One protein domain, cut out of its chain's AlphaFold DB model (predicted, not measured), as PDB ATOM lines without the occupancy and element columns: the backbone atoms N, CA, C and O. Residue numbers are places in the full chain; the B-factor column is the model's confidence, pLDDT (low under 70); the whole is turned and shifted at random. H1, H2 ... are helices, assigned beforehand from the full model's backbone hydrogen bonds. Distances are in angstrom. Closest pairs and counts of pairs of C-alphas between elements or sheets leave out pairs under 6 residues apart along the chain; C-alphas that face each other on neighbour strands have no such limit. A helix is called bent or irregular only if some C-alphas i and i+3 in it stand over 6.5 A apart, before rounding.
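AT A GLANCE: This is residues 29 to 162 of the 164 residues of an uncharacterized protein of Mesorhizobium sp. MaA-C15 (UniProt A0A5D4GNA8). Helices H1, H2, H3 and H8 gather round H4 in a head, and the long helix H7 runs from that head into an arm, with H6 folded alongside its far part. The chain passes out from H4 through H5 and H6 and returns along H7. The printed part has 134 residues with eight named helices, H1 to H8 in order, and no named strand: all helix. It is only just loose, close to compact, with a radius of gyration of the C-alphas of 17.1 A, and spans 53 by 30 by 23 A.

HOW THE PARTS SIT: H7, residues 120 to 151, has a kink of 55 degrees near residue 145 and is irregular, C-alphas 146 and 149 being 7.5 A apart. H6, residues 108 to 114, forms a helical hairpin with H7, at a shallow tilt of 14 degrees; their closest C-alphas, of Thr 113 and Lys 123, are 5.8 A apart. H5, residues 98 to 103, is near H7. The hub H4, residues 78 to 95, touches H7 about perpendicular at 82 degrees, closest at C-alphas of Lys 90 and Gly 144, 4.2 A. H4 also touches H1, residues 31 to 48 (Ala 34 to Ser 88, closest C-alphas, 6.1 A), H2, residues 58 to 65 (Ala 59 to Arg 82, 5.1 A), and H8, residues 155 to 160 (Leu 92 to Ala 155, 6.1 A). H3, residues 70 to 73, is close to H1 but not clearly touching. Every O i to N i+4 pair is within hydrogen-bond range in H1, H2, H4, H5, H6 and H8; H7 has 24 of 28, and H3 is too short for one.

IN THESE COORDINATES: H7 is 43.7 A long, from C-alpha 120 at (20.792, 46.137, -16.059) to C-alpha 151 at (48.039, 15.167, -30.345). H1 measures 25.6 A and H4 25.5 A. H8 ends at C-alpha 160, (43.641, 14.167, -17.408).

THE WHOLE: The C-alphas farthest apart, of Ala 73 and Ala 120, are 52.7 A apart. The printed part has no cut and no long link. Mean pLDDT of the printed part is 95.0, and no printed residue is under 70.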
ATOM      1  N   LEU A  29      52.106  21.441 -34.977       89.62
ATOM      2  CA  LEU A  29      52.584  20.604 -33.886       89.62
ATOM      3  C   LEU A  29      52.940  19.223 -34.443       89.62
ATOM      4  O   LEU A  29      52.109  18.591 -35.094       89.62
ATOM      5  N   SER A  30      54.167  18.767 -34.233       94.44
ATOM      6  CA  SER A  30      54.530  17.386 -34.531       94.44
ATOM      7  C   SER A  30      54.085  16.468 -33.395       94.44
ATOM      8  O   SER A  30      53.971  16.882 -32.243       94.44
ATOM      9  N   SER A  31      53.866  15.189 -33.704       95.00
ATOM     10  CA  SER A  31      53.485  14.214 -32.677       95.00
ATOM     11  C   SER A  31      54.579  14.039 -31.614       95.00
ATOM     12  O   SER A  31      54.272  13.922 -30.434       95.00
ATOM     13  N   SER A  32      55.861  14.133 -31.990       95.31
ATOM     14  CA  SER A  32      56.962  14.138 -31.019       95.31
ATOM     15  C   SER A  32      56.931  15.352 -30.091       95.31
ATOM     16  O   SER A  32      57.110  15.184 -28.892       95.31
ATOM     17  N   GLU A  33      56.671  16.558 -30.617       96.62
ATOM     18  CA  GLU A  33      56.543  17.757 -29.775       96.62
ATOM     19  C   GLU A  33      55.355  17.631 -28.818       96.62
ATOM     20  O   GLU A  33      55.499  17.945 -27.641       96.62
ATOM     21  N   ALA A  34      54.212  17.123 -29.294       97.50
ATOM     22  CA  ALA A  34      53.046  16.867 -28.454       97.50
ATOM     23  C   ALA A  34      53.374  15.889 -27.311       97.50
ATOM     24  O   ALA A  34      53.028  16.147 -26.161       97.50
ATOM     25  N   GLY A  35      54.089  14.802 -27.613       97.81
ATOM     26  CA  GLY A  35      54.541  13.841 -26.608       97.81
ATOM     27  C   GLY A  35      55.449  14.473 -25.556       97.81
ATOM     28  O   GLY A  35      55.195  14.318 -24.364       97.81
ATOM     29  N   SER A  36      56.455  15.243 -25.983       98.31
ATOM     30  CA  SER A  36      57.365  15.936 -25.063       98.31
ATOM     31  C   SER A  36      56.653  16.979 -24.203       98.31
ATOM     32  O   SER A  36      56.958  17.084 -23.020       98.31
ATOM     33  N   VAL A  37      55.686  17.721 -24.756       98.12
ATOM     34  CA  VAL A  37      54.862  18.651 -23.966       98.12
ATOM     35  C   VAL A  37      54.098  17.900 -22.880       98.12
ATOM     36  O   VAL A  37      54.154  18.300 -21.721       98.12
ATOM     37  N   VAL A  38      53.421  16.802 -23.222       98.19
ATOM     38  CA  VAL A  38      52.624  16.037 -22.250       98.19
ATOM     39  C   VAL A  38      53.497  15.424 -21.158       98.19
ATOM     40  O   VAL A  38      53.153  15.544 -19.989       98.19
ATOM     41  N   GLU A  39      54.641  14.834 -21.500       98.25
ATOM     42  CA  GLU A  39      55.571  14.270 -20.507       98.25
ATOM     43  C   GLU A  39      56.119  15.327 -19.543       98.25
ATOM     44  O   GLU A  39      56.244  15.075 -18.345       98.25
ATOM     45  N   VAL A  40      56.436  16.519 -20.051       98.25
ATOM     46  CA  VAL A  40      56.883  17.634 -19.212       98.25
ATOM     47  C   VAL A  40      55.760  18.101 -18.290       98.25
ATOM     48  O   VAL A  40      55.990  18.260 -17.093       98.25
ATOM     49  N   LEU A  41      54.544  18.278 -18.815       97.88
ATOM     50  CA  LEU A  41      53.407  18.730 -18.012       97.88
ATOM     51  C   LEU A  41      53.010  17.718 -16.942       97.88
ATOM     52  O   LEU A  41      52.732  18.131 -15.828       97.88
ATOM     53  N   GLU A  42      53.035  16.414 -17.218       97.75
ATOM     54  CA  GLU A  42      52.775  15.392 -16.192       97.75
ATOM     55  C   GLU A  42      53.703  15.550 -14.984       97.75
ATOM     56  O   GLU A  42      53.247  15.505 -13.843       97.75
ATOM     57  N   ARG A  43      54.994  15.789 -15.237       97.25
ATOM     58  CA  ARG A  43      55.983  15.995 -14.176       97.25
ATOM     59  C   ARG A  43      55.772  17.310 -13.433       97.25
ATOM     60  O   ARG A  43      55.785  17.318 -12.208       97.25
ATOM     61  N   LEU A  44      55.547  18.404 -14.157       96.00
ATOM     62  CA  LEU A  44      55.321  19.710 -13.534       96.00
ATOM     63  C   LEU A  44      54.022  19.727 -12.708       96.00
ATOM     64  O   LEU A  44      53.997  20.291 -11.617       96.00
ATOM     65  N   VAL A  45      52.965  19.057 -13.171       95.62
ATOM     66  CA  VAL A  45      51.714  18.878 -12.416       95.62
ATOM     67  C   VAL A  45      51.948  18.030 -11.163       95.62
ATOM     68  O   VAL A  45      51.425  18.365 -10.103       95.62
ATOM     69  N   GLU A  46      52.740  16.956 -11.242       94.88
ATOM     70  CA  GLU A  46      53.104  16.147 -10.068       94.88
ATOM     71  C   GLU A  46      53.891  16.962  -9.026       94.88
ATOM     72  O   GLU A  46      53.658  16.818  -7.824       94.88
ATOM     73  N   GLU A  47      54.794  17.834  -9.478       93.56
ATOM     74  CA  GLU A  47      55.639  18.664  -8.614       93.56
ATOM     75  C   GLU A  47      54.867  19.808  -7.939       93.56
ATOM     76  O   GLU A  47      55.067  20.061  -6.746       93.56
ATOM     77  N   HIS A  48      53.978  20.488  -8.673       91.75
ATOM     78  CA  HIS A  48      53.304  21.708  -8.201       91.75
ATOM     79  C   HIS A  48      51.859  21.485  -7.741       91.75
ATOM     80  O   HIS A  48      51.322  22.291  -6.984       91.75
ATOM     81  N   GLY A  49      51.231  20.377  -8.139       91.00
ATOM     82  CA  GLY A  49      49.851  20.043  -7.775       91.00
ATOM     83  C   GLY A  49      48.792  20.931  -8.436       91.00
ATOM     84  O   GLY A  49      47.646  20.939  -7.983       91.00
ATOM     85  N   GLU A  50      49.164  21.676  -9.476       90.50
ATOM     86  CA  GLU A  50      48.276  22.574 -10.216       90.50
ATOM     87  C   GLU A  50      47.843  21.934 -11.542       90.50
ATOM     88  O   GLU A  50      48.683  21.354 -12.232       90.50
ATOM     89  N   PRO A  51      46.554  22.016 -11.920       93.62
ATOM     90  CA  PRO A  51      46.089  21.529 -13.212       93.62
ATOM     91  C   PRO A  51      46.597  22.422 -14.351       93.62
ATOM     92  O   PRO A  51      46.836  23.615 -14.188       93.62
ATOM     93  N   VAL A  52      46.720  21.852 -15.545       94.31
ATOM     94  CA  VAL A  52      47.086  22.565 -16.772       94.31
ATOM     95  C   VAL A  52      45.906  23.414 -17.254       94.31
ATOM     96  O   VAL A  52      44.784  22.924 -17.391       94.31
ATOM     97  N   TYR A  53      46.168  24.681 -17.586       91.69
ATOM     98  CA  TYR A  53      45.171  25.647 -18.064       91.69
ATOM     99  C   TYR A  53      45.629  26.379 -19.328       91.69
ATOM    100  O   TYR A  53      46.815  26.472 -19.635       91.69
ATOM    101  N   TYR A  54      44.679  26.915 -20.091       87.56
ATOM    102  CA  TYR A  54      44.987  27.745 -21.253       87.56
ATOM    103  C   TYR A  54      44.774  29.228 -20.943       87.56
ATOM    104  O   TYR A  54      43.633  29.658 -20.770       87.56
ATOM    105  N   ASP A  55      45.849  30.012 -21.008       87.75
ATOM    106  CA  ASP A  55      45.818  31.456 -21.243       87.75
ATOM    107  C   ASP A  55      47.089  31.916 -22.001       87.75
ATOM    108  O   ASP A  55      47.894  31.088 -22.440       87.75
ATOM    109  N   GLU A  56      47.226  33.223 -22.248       82.38
ATOM    110  CA  GLU A  56      48.342  33.800 -23.017       82.38
ATOM    111  C   GLU A  56      49.700  33.760 -22.282       82.38
ATOM    112  O   GLU A  56      50.745  33.726 -22.941       82.38
ATOM    113  N   GLU A  57      49.687  33.728 -20.951       92.06
ATOM    114  CA  GLU A  57      50.835  33.740 -20.035       92.06
ATOM    115  C   GLU A  57      51.148  32.341 -19.468       92.06
ATOM    116  O   GLU A  57      52.304  32.069 -19.147       92.06
ATOM    117  N   ALA A  58      50.187  31.411 -19.466       94.06
ATOM    118  CA  ALA A  58      50.282  30.073 -18.875       94.06
ATOM    119  C   ALA A  58      51.554  29.311 -19.274       94.06
ATOM    120  O   ALA A  58      52.213  28.672 -18.459       94.06
ATOM    121  N   ALA A  59      51.943  29.380 -20.551       95.75
ATOM    122  CA  ALA A  59      53.157  28.708 -21.000       95.75
ATOM    123  C   ALA A  59      54.430  29.330 -20.403       95.75
ATOM    124  O   ALA A  59      55.389  28.611 -20.127       95.75
ATOM    125  N   ASP A  60      54.465  30.653 -20.233       96.50
ATOM    126  CA  ASP A  60      55.577  31.338 -19.572       96.50
ATOM    127  C   ASP A  60      55.599  31.042 -18.074       96.50
ATOM    128  O   ASP A  60      56.679  30.819 -17.532       96.50
ATOM    129  N   GLU A  61      54.433  30.952 -17.435       96.25
ATOM    130  CA  GLU A  61      54.308  30.574 -16.026       96.25
ATOM    131  C   GLU A  61      54.852  29.161 -15.786       96.25
ATOM    132  O   GLU A  61      55.738  28.984 -14.950       96.25
ATOM    133  N   TRP A  62      54.462  28.172 -16.599       96.44
ATOM    134  CA  TRP A  62      55.060  26.830 -16.540       96.44
ATOM    135  C   TRP A  62      56.570  26.840 -16.799       96.44
ATOM    136  O   TRP A  62      57.309  26.088 -16.165       96.44
ATOM    137  N   PHE A  63      57.052  27.701 -17.701       95.94
ATOM    138  CA  PHE A  63      58.490  27.859 -17.947       95.94
ATOM    139  C   PHE A  63      59.235  28.423 -16.729       95.94
ATOM    140  O   PHE A  63      60.415  28.140 -16.539       95.94
ATOM    141  N   GLU A  64      58.577  29.247 -15.920       95.31
ATOM    142  CA  GLU A  64      59.147  29.848 -14.711       95.31
ATOM    143  C   GLU A  64      59.057  28.924 -13.495       95.31
ATOM    144  O   GLU A  64      59.968  28.923 -12.665       95.31
ATOM    145  N   LEU A  65      58.012  28.097 -13.426       93.62
ATOM    146  CA  LEU A  65      57.831  27.050 -12.417       93.62
ATOM    147  C   LEU A  65      58.764  25.844 -12.614       93.62
ATOM    148  O   LEU A  65      58.999  25.083 -11.673       93.62
ATOM    149  N   ASP A  66      59.324  25.669 -13.810       95.00
ATOM    150  CA  ASP A  66      60.243  24.584 -14.158       95.00
ATOM    151  C   ASP A  66      61.639  24.751 -13.524       95.00
ATOM    152  O   ASP A  66      62.634  25.102 -14.166       95.00
ATOM    153  N   THR A  67      61.722  24.487 -12.219       92.19
ATOM    154  CA  THR A  67      62.974  24.607 -11.453       92.19
ATOM    155  C   THR A  67      64.010  23.530 -11.794       92.19
ATOM    156  O   THR A  67      65.207  23.755 -11.592       92.19
ATOM    157  N   GLU A  68      63.582  22.389 -12.345       93.25
ATOM    158  CA  GLU A  68      64.456  21.286 -12.769       93.25
ATOM    159  C   GLU A  68      64.928  21.399 -14.230       93.25
ATOM    160  O   GLU A  68      65.712  20.565 -14.694       93.25
ATOM    161  N   ALA A  69      64.503  22.441 -14.950       95.69
ATOM    162  CA  ALA A  69      64.789  22.653 -16.367       95.69
ATOM    163  C   ALA A  69      64.321  21.492 -17.273       95.69
ATOM    164  O   ALA A  69      64.991  21.158 -18.258       95.69
ATOM    165  N   LEU A  70      63.166  20.895 -16.968       97.50
ATOM    166  CA  LEU A  70      62.489  19.867 -17.761       97.50
ATOM    167  C   LEU A  70      62.142  20.351 -19.172       97.50
ATOM    168  O   LEU A  70      62.381  19.630 -20.143       97.50
ATOM    169  N   ILE A  71      61.634  21.577 -19.308       96.38
ATOM    170  CA  ILE A  71      61.262  22.189 -20.586       96.38
ATOM    171  C   ILE A  71      62.514  22.384 -21.468       96.38
ATOM    172  O   ILE A  71      62.528  21.872 -22.595       96.38
ATOM    173  N   PRO A  72      63.607  23.029 -20.995       97.38
ATOM    174  CA  PRO A  72      64.873  23.051 -21.724       97.38
ATOM    175  C   PRO A  72      65.458  21.665 -22.016       97.38
ATOM    176  O   PRO A  72      65.987  21.451 -23.108       97.38
ATOM    177  N   ALA A  73      65.377  20.717 -21.076       97.12
ATOM    178  CA  ALA A  73      65.905  19.362 -21.257       97.12
ATOM    179  C   ALA A  73      65.152  18.576 -22.343       97.12
ATOM    180  O   ALA A  73      65.768  17.790 -23.063       97.12
ATOM    181  N   ALA A  74      63.854  18.841 -22.518       96.31
ATOM    182  CA  ALA A  74      63.046  18.338 -23.628       96.31
ATOM    183  C   ALA A  74      63.369  19.014 -24.980       96.31
ATOM    184  O   ALA A  74      62.823  18.635 -26.013       96.31
ATOM    185  N   GLY A  75      64.285  19.989 -24.995       95.94
ATOM    186  CA  GLY A  75      64.760  20.666 -26.201       95.94
ATOM    187  C   GLY A  75      63.996  21.939 -26.556       95.94
ATOM    188  O   GLY A  75      64.248  22.513 -27.618       95.94
ATOM    189  N   PHE A  76      63.094  22.410 -25.692       97.00
ATOM    190  CA  PHE A  76      62.346  23.635 -25.940       97.00
ATOM    191  C   PHE A  76      63.099  24.876 -25.441       97.00
ATOM    192  O   PHE A  76      63.511  24.979 -24.288       97.00
ATOM    193  N   SER A  77      63.212  25.886 -26.301       96.38
ATOM    194  CA  SER A  77      63.366  27.273 -25.853       96.38
ATOM    195  C   SER A  77      62.032  27.805 -25.320       96.38
ATOM    196  O   SER A  77      60.978  27.285 -25.691       96.38
ATOM    197  N   ARG A  78      62.051  28.900 -24.547       95.94
ATOM    198  CA  ARG A  78      60.826  29.579 -24.072       95.94
ATOM    199  C   ARG A  78      59.845  29.893 -25.210       95.94
ATOM    200  O   ARG A  78      58.648  29.670 -25.081       95.94
ATOM    201  N   GLU A  79      60.348  30.361 -26.353       95.75
ATOM    202  CA  GLU A  79      59.511  30.657 -27.521       95.75
ATOM    203  C   GLU A  79      58.881  29.390 -28.118       95.75
ATOM    204  O   GLU A  79      57.671  29.349 -28.350       95.75
ATOM    205  N   SER A  80      59.683  28.344 -28.340       95.50
ATOM    206  CA  SER A  80      59.172  27.082 -28.887       95.50
ATOM    207  C   SER A  80      58.234  26.361 -27.919       95.50
ATOM    208  O   SER A  80      57.269  25.753 -28.370       95.50
ATOM    209  N   TRP A  81      58.463  26.496 -26.609       96.81
ATOM    210  CA  TRP A  81      57.588  25.988 -25.558       96.81
ATOM    211  C   TRP A  81      56.222  26.659 -25.617       96.81
ATOM    212  O   TRP A  81      55.225  25.963 -25.762       96.81
ATOM    213  N   ARG A  82      56.169  28.002 -25.627       96.62
ATOM    214  CA  ARG A  82      54.903  28.749 -25.741       96.62
ATOM    215  C   ARG A  82      54.075  28.277 -26.930       96.62
ATOM    216  O   ARG A  82      52.870  28.059 -26.819       96.62
ATOM    217  N   LYS A  83      54.737  28.076 -28.068       95.19
ATOM    218  CA  LYS A  83      54.088  27.585 -29.279       95.19
ATOM    219  C   LYS A  83      53.607  26.136 -29.139       95.19
ATOM    220  O   LYS A  83      52.458  25.860 -29.468       95.19
ATOM    221  N   ALA A  84      54.458  25.221 -28.679       96.56
ATOM    222  CA  ALA A  84      54.117  23.804 -28.553       96.56
ATOM    223  C   ALA A  84      53.020  23.569 -27.501       96.56
ATOM    224  O   ALA A  84      52.064  22.842 -27.774       96.56
ATOM    225  N   TYR A  85      53.105  24.247 -26.356       97.44
ATOM    226  CA  TYR A  85      52.094  24.268 -25.301       97.44
ATOM    227  C   TYR A  85      50.743  24.754 -25.833       97.44
ATOM    228  O   TYR A  85      49.751  24.024 -25.790       97.44
ATOM    229  N   GLY A  86      50.718  25.951 -26.432       95.94
ATOM    230  CA  GLY A  86      49.492  26.539 -26.966       95.94
ATOM    231  C   GLY A  86      48.863  25.676 -28.062       95.94
ATOM    232  O   GLY A  86      47.656  25.450 -28.053       95.94
ATOM    233  N   ASN A  87      49.670  25.134 -28.975       96.50
ATOM    234  CA  ASN A  87      49.181  24.242 -30.024       96.50
ATOM    235  C   ASN A  87      48.633  22.923 -29.460       96.50
ATOM    236  O   ASN A  87      47.640  22.416 -29.982       96.50
ATOM    237  N   SER A  88      49.248  22.382 -28.404       97.00
ATOM    238  CA  SER A  88      48.786  21.155 -27.743       97.00
ATOM    239  C   SER A  88      47.430  21.369 -27.072       97.00
ATOM    240  O   SER A  88      46.510  20.589 -27.297       97.00
ATOM    241  N   LEU A  89      47.249  22.469 -26.336       96.25
ATOM    242  CA  LEU A  89      45.962  22.776 -25.706       96.25
ATOM    243  C   LEU A  89      44.873  23.138 -26.719       96.25
ATOM    244  O   LEU A  89      43.752  22.653 -26.596       96.25
ATOM    245  N   LYS A  90      45.185  23.889 -27.782       96.00
ATOM    246  CA  LYS A  90      44.235  24.112 -28.887       96.00
ATOM    247  C   LYS A  90      43.850  22.796 -29.565       96.00
ATOM    248  O   LYS A  90      42.676  22.577 -29.856       96.00
ATOM    249  N   GLY A  91      44.819  21.908 -29.796       96.31
ATOM    250  CA  GLY A  91      44.580  20.566 -30.327       96.31
ATOM    251  C   GLY A  91      43.663  19.736 -29.426       96.31
ATOM    252  O   GLY A  91      42.768  19.060 -29.933       96.31
ATOM    253  N   LEU A  92      43.827  19.841 -28.102       96.44
ATOM    254  CA  LEU A  92      42.940  19.202 -27.131       96.44
ATOM    255  C   LEU A  92      41.533  19.800 -27.211       96.44
ATOM    256  O   LEU A  92      40.562  19.065 -27.357       96.44
ATOM    257  N   MET A  93      41.417  21.130 -27.203       95.56
ATOM    258  CA  MET A  93      40.128  21.802 -27.363       95.56
ATOM    259  C   MET A  93      39.431  21.363 -28.646       95.56
ATOM    260  O   MET A  93      38.219  21.213 -28.628       95.56
ATOM    261  N   ALA A  94      40.158  21.155 -29.748       97.06
ATOM    262  CA  ALA A  94      39.616  20.721 -31.036       97.06
ATOM    263  C   ALA A  94      39.206  19.242 -31.080       97.06
ATOM    264  O   ALA A  94      38.290  18.898 -31.829       97.06
ATOM    265  N   SER A  95      39.853  18.378 -30.293       96.50
ATOM    266  CA  SER A  95      39.568  16.937 -30.271       96.50
ATOM    267  C   SER A  95      38.307  16.579 -29.475       96.50
ATOM    268  O   SER A  95      37.674  15.561 -29.754       96.50
ATOM    269  N   VAL A  96      37.902  17.430 -28.529       94.50
ATOM    270  CA  VAL A  96      36.664  17.269 -27.749       94.50
ATOM    271  C   VAL A  96      35.444  17.297 -28.687       94.50
ATOM    272  O   VAL A  96      35.409  18.131 -29.586       94.50
ATOM    273  N   PRO A  97      34.412  16.452 -28.536       95.25
ATOM    274  CA  PRO A  97      33.173  16.561 -29.309       95.25
ATOM    275  C   PRO A  97      32.512  17.946 -29.200       95.25
ATOM    276  O   PRO A  97      32.454  18.529 -28.124       95.25
ATOM    277  N   GLU A  98      31.954  18.467 -30.298       94.62
ATOM    278  CA  GLU A  98      31.346  19.814 -30.328       94.62
ATOM    279  C   GLU A  98      30.266  20.004 -29.254       94.62
ATOM    280  O   GLU A  98      30.252  21.017 -28.564       94.62
ATOM    281  N   ALA A  99      29.405  19.002 -29.052       95.69
ATOM    282  CA  ALA A  99      28.361  19.057 -28.031       95.69
ATOM    283  C   ALA A  99      28.924  19.149 -26.601       95.69
ATOM    284  O   ALA A  99      28.327  19.808 -25.756       95.69
ATOM    285  N   GLU A 100      30.057  18.497 -26.334       93.94
ATOM    286  CA  GLU A 100      30.733  18.558 -25.036       93.94
ATOM    287  C   GLU A 100      31.415  19.915 -24.842       93.94
ATOM    288  O   GLU A 100      31.275  20.530 -23.789       93.94
ATOM    289  N   PHE A 101      32.065  20.434 -25.885       93.44
ATOM    290  CA  PHE A 101      32.682  21.758 -25.864       93.44
ATOM    291  C   PHE A 101      31.656  22.875 -25.624       93.44
ATOM    292  O   PHE A 101      31.853  23.728 -24.765       93.44
ATOM    293  N   GLU A 102      30.530  22.859 -26.341       94.12
ATOM    294  CA  GLU A 102      29.474  23.866 -26.176       94.12
ATOM    295  C   GLU A 102      28.739  23.734 -24.832       94.12
ATOM    296  O   GLU A 102      28.237  24.728 -24.301       94.12
ATOM    297  N   ALA A 103      28.716  22.538 -24.231       93.94
ATOM    298  CA  ALA A 103      28.130  22.334 -22.908       93.94
ATOM    299  C   ALA A 103      28.872  23.108 -21.803       93.94
ATOM    300  O   ALA A 103      28.231  23.508 -20.833       93.94
ATOM    301  N   VAL A 104      30.171  23.393 -21.969       90.12
ATOM    302  CA  VAL A 104      30.958  24.220 -21.031       90.12
ATOM    303  C   VAL A 104      30.379  25.632 -20.900       90.12
ATOM    304  O   VAL A 104      30.424  26.234 -19.827       90.12
ATOM    305  N   PHE A 105      29.793  26.167 -21.974       92.94
ATOM    306  CA  PHE A 105      29.240  27.524 -21.995       92.94
ATOM    307  C   PHE A 105      27.741  27.579 -21.690       92.94
ATOM    308  O   PHE A 105      27.170  28.667 -21.541       92.94
ATOM    309  N   ALA A 106      27.084  26.423 -21.595       92.06
ATOM    310  CA  ALA A 106      25.651  26.345 -21.379       92.06
ATOM    311  C   ALA A 106      25.262  26.971 -20.029       92.06
ATOM    312  O   ALA A 106      25.799  26.636 -18.976       92.06
ATOM    313  N   GLY A 107      24.306  27.902 -20.059       89.06
ATOM    314  CA  GLY A 107      23.790  28.562 -18.857       89.06
ATOM    315  C   GLY A 107      24.680  29.667 -18.277       89.06
ATOM    316  O   GLY A 107      24.277  30.295 -17.300       89.06
ATOM    317  N   LEU A 108      25.845  29.981 -18.866       92.31
ATOM    318  CA  LEU A 108      26.692  31.075 -18.367       92.31
ATOM    319  C   LEU A 108      25.998  32.445 -18.462       92.31
ATOM    320  O   LEU A 108      26.075  33.238 -17.525       92.31
ATOM    321  N   GLU A 109      25.269  32.717 -19.550       92.31
ATOM    322  CA  GLU A 109      24.508  33.969 -19.691       92.31
ATOM    323  C   GLU A 109      23.376  34.071 -18.654       92.31
ATOM    324  O   GLU A 109      23.176  35.125 -18.040       92.31
ATOM    325  N   ASP A 110      22.672  32.967 -18.402       93.44
ATOM    326  CA  ASP A 110      21.621  32.898 -17.382       93.44
ATOM    327  C   ASP A 110      22.211  33.127 -15.985       93.44
ATOM    328  O   ASP A 110      21.672  33.903 -15.191       93.44
ATOM    329  N   ASN A 111      23.382  32.547 -15.708       91.88
ATOM    330  CA  ASN A 111      24.105  32.769 -14.461       91.88
ATOM    331  C   ASN A 111      24.445  34.252 -14.280       91.88
ATOM    332  O   ASN A 111      24.072  34.823 -13.255       91.88
ATOM    333  N   VAL A 112      25.051  34.906 -15.278       92.38
ATOM    334  CA  VAL A 112      25.382  36.344 -15.228       92.38
ATOM    335  C   VAL A 112      24.134  37.204 -15.011       92.38
ATOM    336  O   VAL A 112      24.123  38.113 -14.175       92.38
ATOM    337  N   THR A 113      23.046  36.915 -15.723       91.44
ATOM    338  CA  THR A 113      21.809  37.700 -15.609       91.44
ATOM    339  C   THR A 113      21.072  37.468 -14.288       91.44
ATOM    340  O   THR A 113      20.361  38.368 -13.823       91.44
ATOM    341  N   SER A 114      21.294  36.330 -13.624       93.62
ATOM    342  CA  SER A 114      20.727  36.023 -12.306       93.62
ATOM    343  C   SER A 114      21.428  36.733 -11.136       93.62
ATOM    344  O   SER A 114      20.828  36.866 -10.062       93.62
ATOM    345  N   ILE A 115      22.651  37.249 -11.342       93.06
ATOM    346  CA  ILE A 115      23.459  37.900 -10.296       93.06
ATOM    347  C   ILE A 115      22.680  39.065  -9.673       93.06
ATOM    348  O   ILE A 115      22.202  39.980 -10.356       93.06
ATOM    349  N   GLN A 116      22.539  39.032  -8.349       95.19
ATOM    350  CA  GLN A 116      21.898  40.097  -7.579       95.19
ATOM    351  C   GLN A 116      22.888  41.240  -7.333       95.19
ATOM    352  O   GLN A 116      24.088  41.021  -7.219       95.19
ATOM    353  N   GLY A 117      22.388  42.474  -7.244       92.88
ATOM    354  CA  GLY A 117      23.221  43.654  -6.977       92.88
ATOM    355  C   GLY A 117      23.879  44.296  -8.204       92.88
ATOM    356  O   GLY A 117      24.407  45.398  -8.078       92.88
ATOM    357  N   LEU A 118      23.791  43.683  -9.390       94.00
ATOM    358  CA  LEU A 118      24.178  44.321 -10.654       94.00
ATOM    359  C   LEU A 118      23.001  45.061 -11.294       94.00
ATOM    360  O   LEU A 118      21.877  44.552 -11.357       94.00
ATOM    361  N   THR A 119      23.276  46.250 -11.825       96.38
ATOM    362  CA  THR A 119      22.332  46.995 -12.664       96.38
ATOM    363  C   THR A 119      22.122  46.297 -14.010       96.38
ATOM    364  O   THR A 119      22.915  45.458 -14.436       96.38
ATOM    365  N   ALA A 120      21.056  46.670 -14.723       95.19
ATOM    366  CA  ALA A 120      20.792  46.137 -16.059       95.19
ATOM    367  C   ALA A 120      21.921  46.447 -17.065       95.19
ATOM    368  O   ALA A 120      22.182  45.630 -17.942       95.19
ATOM    369  N   GLU A 121      22.595  47.597 -16.936       95.69
ATOM    370  CA  GLU A 121      23.757  47.944 -17.770       95.69
ATOM    371  C   GLU A 121      24.930  47.002 -17.491       95.69
ATOM    372  O   GLU A 121      25.419  46.356 -18.409       95.69
ATOM    373  N   GLN A 122      25.303  46.838 -16.218       95.75
ATOM    374  CA  GLN A 122      26.411  45.962 -15.818       95.75
ATOM    375  C   GLN A 122      26.177  44.507 -16.234       95.75
ATOM    376  O   GLN A 122      27.104  43.826 -16.655       95.75
ATOM    377  N   LYS A 123      24.930  44.023 -16.164       96.19
ATOM    378  CA  LYS A 123      24.582  42.686 -16.668       96.19
ATOM    379  C   LYS A 123      24.774  42.573 -18.177       96.19
ATOM    380  O   LYS A 123      25.254  41.549 -18.644       96.19
ATOM    381  N   ARG A 124      24.403  43.604 -18.945       95.75
ATOM    382  CA  ARG A 124      24.610  43.610 -20.401       95.75
ATOM    383  C   ARG A 124      26.089  43.633 -20.769       95.75
ATOM    384  O   ARG A 124      26.470  42.907 -21.678       95.75
ATOM    385  N   GLU A 125      26.888  44.434 -20.072       95.94
ATOM    386  CA  GLU A 125      28.343  44.479 -20.249       95.94
ATOM    387  C   GLU A 125      28.971  43.115 -19.937       95.94
ATOM    388  O   GLU A 125      29.604  42.526 -20.805       95.94
ATOM    389  N   ALA A 126      28.652  42.525 -18.780       94.88
ATOM    390  CA  ALA A 126      29.158  41.208 -18.397       94.88
ATOM    391  C   ALA A 126      28.753  40.089 -19.378       94.88
ATOM    392  O   ALA A 126      29.558  39.209 -19.676       94.88
ATOM    393  N   VAL A 127      27.527  40.115 -19.919       95.88
ATOM    394  CA  VAL A 127      27.106  39.171 -20.972       95.88
ATOM    395  C   VAL A 127      27.869  39.414 -22.278       95.88
ATOM    396  O   VAL A 127      28.216  38.458 -22.968       95.88
ATOM    397  N   SER A 128      28.140  40.672 -22.635       96.19
ATOM    398  CA  SER A 128      28.938  41.006 -23.819       96.19
ATOM    399  C   SER A 128      30.366  40.472 -23.696       96.19
ATOM    400  O   SER A 128      30.862  39.836 -24.627       96.19
ATOM    401  N   ASP A 129      30.998  40.676 -22.543       94.12
ATOM    402  CA  ASP A 129      32.346  40.178 -22.272       94.12
ATOM    403  C   ASP A 129      32.375  38.650 -22.289       94.12
ATOM    404  O   ASP A 129      33.214  38.054 -22.967       94.12
ATOM    405  N   LEU A 130      31.406  38.006 -21.631       95.31
ATOM    406  CA  LEU A 130      31.237  36.556 -21.663       95.31
ATOM    407  C   LEU A 130      31.159  36.032 -23.104       95.31
ATOM    408  O   LEU A 130      31.896  35.114 -23.456       95.31
ATOM    409  N   ARG A 131      30.322  36.629 -23.960       95.50
ATOM    410  CA  ARG A 131      30.215  36.231 -25.374       95.50
ATOM    411  C   ARG A 131      31.542  36.372 -26.110       95.50
ATOM    412  O   ARG A 131      31.919  35.460 -26.838       95.50
ATOM    413  N   ALA A 132      32.284  37.452 -25.870       95.38
ATOM    414  CA  ALA A 132      33.610  37.626 -26.454       95.38
ATOM    415  C   ALA A 132      34.600  36.538 -25.993       95.38
ATOM    416  O   ALA A 132      35.401  36.064 -26.799       95.38
ATOM    417  N   HIS A 133      34.542  36.106 -24.729       92.88
ATOM    418  CA  HIS A 133      35.339  34.974 -24.238       92.88
ATOM    419  C   HIS A 133      34.940  33.650 -24.902       92.88
ATOM    420  O   HIS A 133      35.821  32.902 -25.324       92.88
ATOM    421  N   VAL A 134      33.639  33.377 -25.045       94.25
ATOM    422  CA  VAL A 134      33.141  32.174 -25.732       94.25
ATOM    423  C   VAL A 134      33.589  32.158 -27.198       94.25
ATOM    424  O   VAL A 134      34.099  31.148 -27.682       94.25
ATOM    425  N   ASP A 135      33.468  33.282 -27.903       96.19
ATOM    426  CA  ASP A 135      33.890  33.385 -29.301       96.19
ATOM    427  C   ASP A 135      35.407  33.216 -29.455       96.19
ATOM    428  O   ASP A 135      35.858  32.544 -30.386       96.19
ATOM    429  N   ARG A 136      36.207  33.734 -28.510       93.38
ATOM    430  CA  ARG A 136      37.647  33.439 -28.452       93.38
ATOM    431  C   ARG A 136      37.909  31.948 -28.258       93.38
ATOM    432  O   ARG A 136      38.714  31.392 -28.996       93.38
ATOM    433  N   ALA A 137      37.223  31.283 -27.332       93.12
ATOM    434  CA  ALA A 137      37.392  29.845 -27.117       93.12
ATOM    435  C   ALA A 137      37.059  29.031 -28.381       93.12
ATOM    436  O   ALA A 137      37.808  28.124 -28.750       93.12
ATOM    437  N   ARG A 138      35.982  29.387 -29.096       96.25
ATOM    438  CA  ARG A 138      35.626  28.782 -30.393       96.25
ATOM    439  C   ARG A 138      36.697  29.016 -31.458       96.25
ATOM    440  O   ARG A 138      37.018  28.091 -32.204       96.25
ATOM    441  N   ALA A 139      37.270  30.218 -31.525       95.75
ATOM    442  CA  ALA A 139      38.357  30.523 -32.455       95.75
ATOM    443  C   ALA A 139      39.615  29.689 -32.157       95.75
ATOM    444  O   ALA A 139      40.168  29.069 -33.063       95.75
ATOM    445  N   LEU A 140      40.007  29.587 -30.884       94.12
ATOM    446  CA  LEU A 140      41.139  28.765 -30.440       94.12
ATOM    447  C   LEU A 140      40.939  27.284 -30.782       94.12
ATOM    448  O   LEU A 140      41.847  26.633 -31.302       94.12
ATOM    449  N   ARG A 141      39.727  26.768 -30.560       95.44
ATOM    450  CA  ARG A 141      39.332  25.422 -30.979       95.44
ATOM    451  C   ARG A 141      39.461  25.240 -32.495       95.44
ATOM    452  O   ARG A 141      39.982  24.225 -32.947       95.44
ATOM    453  N   ALA A 142      39.005  26.209 -33.289       96.88
ATOM    454  CA  ALA A 142      39.099  26.143 -34.745       96.88
ATOM    455  C   ALA A 142      40.560  26.135 -35.234       96.88
ATOM    456  O   ALA A 142      40.904  25.348 -36.115       96.88
ATOM    457  N   GLU A 143      41.436  26.948 -34.636       94.19
ATOM    458  CA  GLU A 143      42.883  26.927 -34.906       94.19
ATOM    459  C   GLU A 143      43.509  25.558 -34.581       94.19
ATOM    460  O   GLU A 143      44.333  25.033 -35.341       94.19
ATOM    461  N   GLY A 144      43.063  24.946 -33.481       95.81
ATOM    462  CA  GLY A 144      43.518  23.645 -32.998       95.81
ATOM    463  C   GLY A 144      43.207  22.458 -33.905       95.81
ATOM    464  O   GLY A 144      43.854  21.419 -33.774       95.81
ATOM    465  N   ALA A 145      42.286  22.598 -34.864       95.94
ATOM    466  CA  ALA A 145      41.934  21.527 -35.797       95.94
ATOM    467  C   ALA A 145      43.162  20.970 -36.544       95.94
ATOM    468  O   ALA A 145      43.245  19.773 -36.805       95.94
ATOM    469  N   SER A 146      44.154  21.822 -36.824       95.19
ATOM    470  CA  SER A 146      45.409  21.434 -37.486       95.19
ATOM    471  C   SER A 146      46.395  20.651 -36.601       95.19
ATOM    472  O   SER A 146      47.455  20.243 -37.075       95.19
ATOM    473  N   HIS A 147      46.082  20.452 -35.318       96.62
ATOM    474  CA  HIS A 147      46.951  19.797 -34.331       96.62
ATOM    475  C   HIS A 147      46.353  18.508 -33.755       96.62
ATOM    476  O   HIS A 147      47.053  17.785 -33.046       96.62
ATOM    477  N   VAL A 148      45.095  18.191 -34.085       96.50
ATOM    478  CA  VAL A 148      44.379  17.015 -33.563       96.50
ATOM    479  C   VAL A 148      45.137  15.721 -33.854       96.50
ATOM    480  O   VAL A 148      45.378  14.947 -32.933       96.50
ATOM    481  N   ASP A 149      45.581  15.508 -35.095       97.12
ATOM    482  CA  ASP A 149      46.263  14.264 -35.484       97.12
ATOM    483  C   ASP A 149      47.600  14.073 -34.756       97.12
ATOM    484  O   ASP A 149      47.948  12.962 -34.359       97.12
ATOM    485  N   ALA A 150      48.350  15.159 -34.554       96.62
ATOM    486  CA  ALA A 150      49.621  15.117 -33.840       96.62
ATOM    487  C   ALA A 150      49.431  14.793 -32.353       96.62
ATOM    488  O   ALA A 150      50.223  14.039 -31.780       96.62
ATOM    489  N   LEU A 151      48.372  15.345 -31.752       96.88
ATOM    490  CA  LEU A 151      48.039  15.167 -30.345       96.88
ATOM    491  C   LEU A 151      47.302  13.854 -30.058       96.88
ATOM    492  O   LEU A 151      47.341  13.394 -28.923       96.88
ATOM    493  N   ALA A 152      46.645  13.235 -31.043       96.94
ATOM    494  CA  ALA A 152      45.768  12.078 -30.846       96.94
ATOM    495  C   ALA A 152      46.342  10.964 -29.937       96.94
ATOM    496  O   ALA A 152      45.597  10.485 -29.081       96.94
ATOM    497  N   PRO A 153      47.637  10.580 -30.016       98.00
ATOM    498  CA  PRO A 153      48.209   9.564 -29.121       98.00
ATOM    499  C   PRO A 153      48.296   9.980 -27.643       98.00
ATOM    500  O   PRO A 153      48.468   9.127 -26.774       98.00
ATOM    501  N   TYR A 154      48.215  11.280 -27.357       98.00
ATOM    502  CA  TYR A 154      48.443  11.882 -26.043       98.00
ATOM    503  C   TYR A 154      47.225  12.642 -25.502       98.00
ATOM    504  O   TYR A 154      47.263  13.115 -24.369       98.00
ATOM    505  N   ALA A 155      46.148  12.758 -26.285       96.38
ATOM    506  CA  ALA A 155      44.994  13.590 -25.956       96.38
ATOM    507  C   ALA A 155      44.344  13.212 -24.615       96.38
ATOM    508  O   ALA A 155      44.039  14.098 -23.825       96.38
ATOM    509  N   GLU A 156      44.184  11.916 -24.321       96.44
ATOM    510  CA  GLU A 156      43.617  11.464 -23.040       96.44
ATOM    511  C   GLU A 156      44.519  11.805 -21.849       96.44
ATOM    512  O   GLU A 156      44.026  12.248 -20.815       96.44
ATOM    513  N   ARG A 157      45.839  11.646 -22.009       97.56
ATOM    514  CA  ARG A 157      46.821  12.001 -20.975       97.56
ATOM    515  C   ARG A 157      46.786  13.496 -20.698       97.56
ATOM    516  O   ARG A 157      46.629  13.884 -19.550       97.56
ATOM    517  N   LEU A 158      46.841  14.323 -21.744       97.31
ATOM    518  CA  LEU A 158      46.767  15.775 -21.593       97.31
ATOM    519  C   LEU A 158      45.442  16.208 -20.963       97.31
ATOM    520  O   LEU A 158      45.444  17.056 -20.080       97.31
ATOM    521  N   ARG A 159      44.322  15.592 -21.359       95.19
ATOM    522  CA  ARG A 159      43.012  15.888 -20.775       95.19
ATOM    523  C   ARG A 159      42.960  15.600 -19.277       95.19
ATOM    524  O   ARG A 159      42.386  16.383 -18.534       95.19
ATOM    525  N   ALA A 160      43.587  14.516 -18.827       95.75
ATOM    526  CA  ALA A 160      43.641  14.167 -17.408       95.75
ATOM    527  C   ALA A 160      44.436  15.172 -16.553       95.75
ATOM    528  O   ALA A 160      44.304  15.151 -15.332       95.75
ATOM    529  N   LEU A 161      45.249  16.031 -17.178       95.75
ATOM    530  CA  LEU A 161      45.985  17.103 -16.502       95.75
ATOM    531  C   LEU A 161      45.203  18.413 -16.435       95.75
ATOM    532  O   LEU A 161      45.616  19.319 -15.722       95.75
ATOM    533  N   THR A 162      44.124  18.545 -17.204       89.62
ATOM    534  CA  THR A 162      43.314  19.763 -17.272       89.62
ATOM    535  C   THR A 162      42.058  19.627 -16.421       89.62
ATOM    536  O   THR A 162      41.511  18.534 -16.301       89.62
TER     537      THR A 162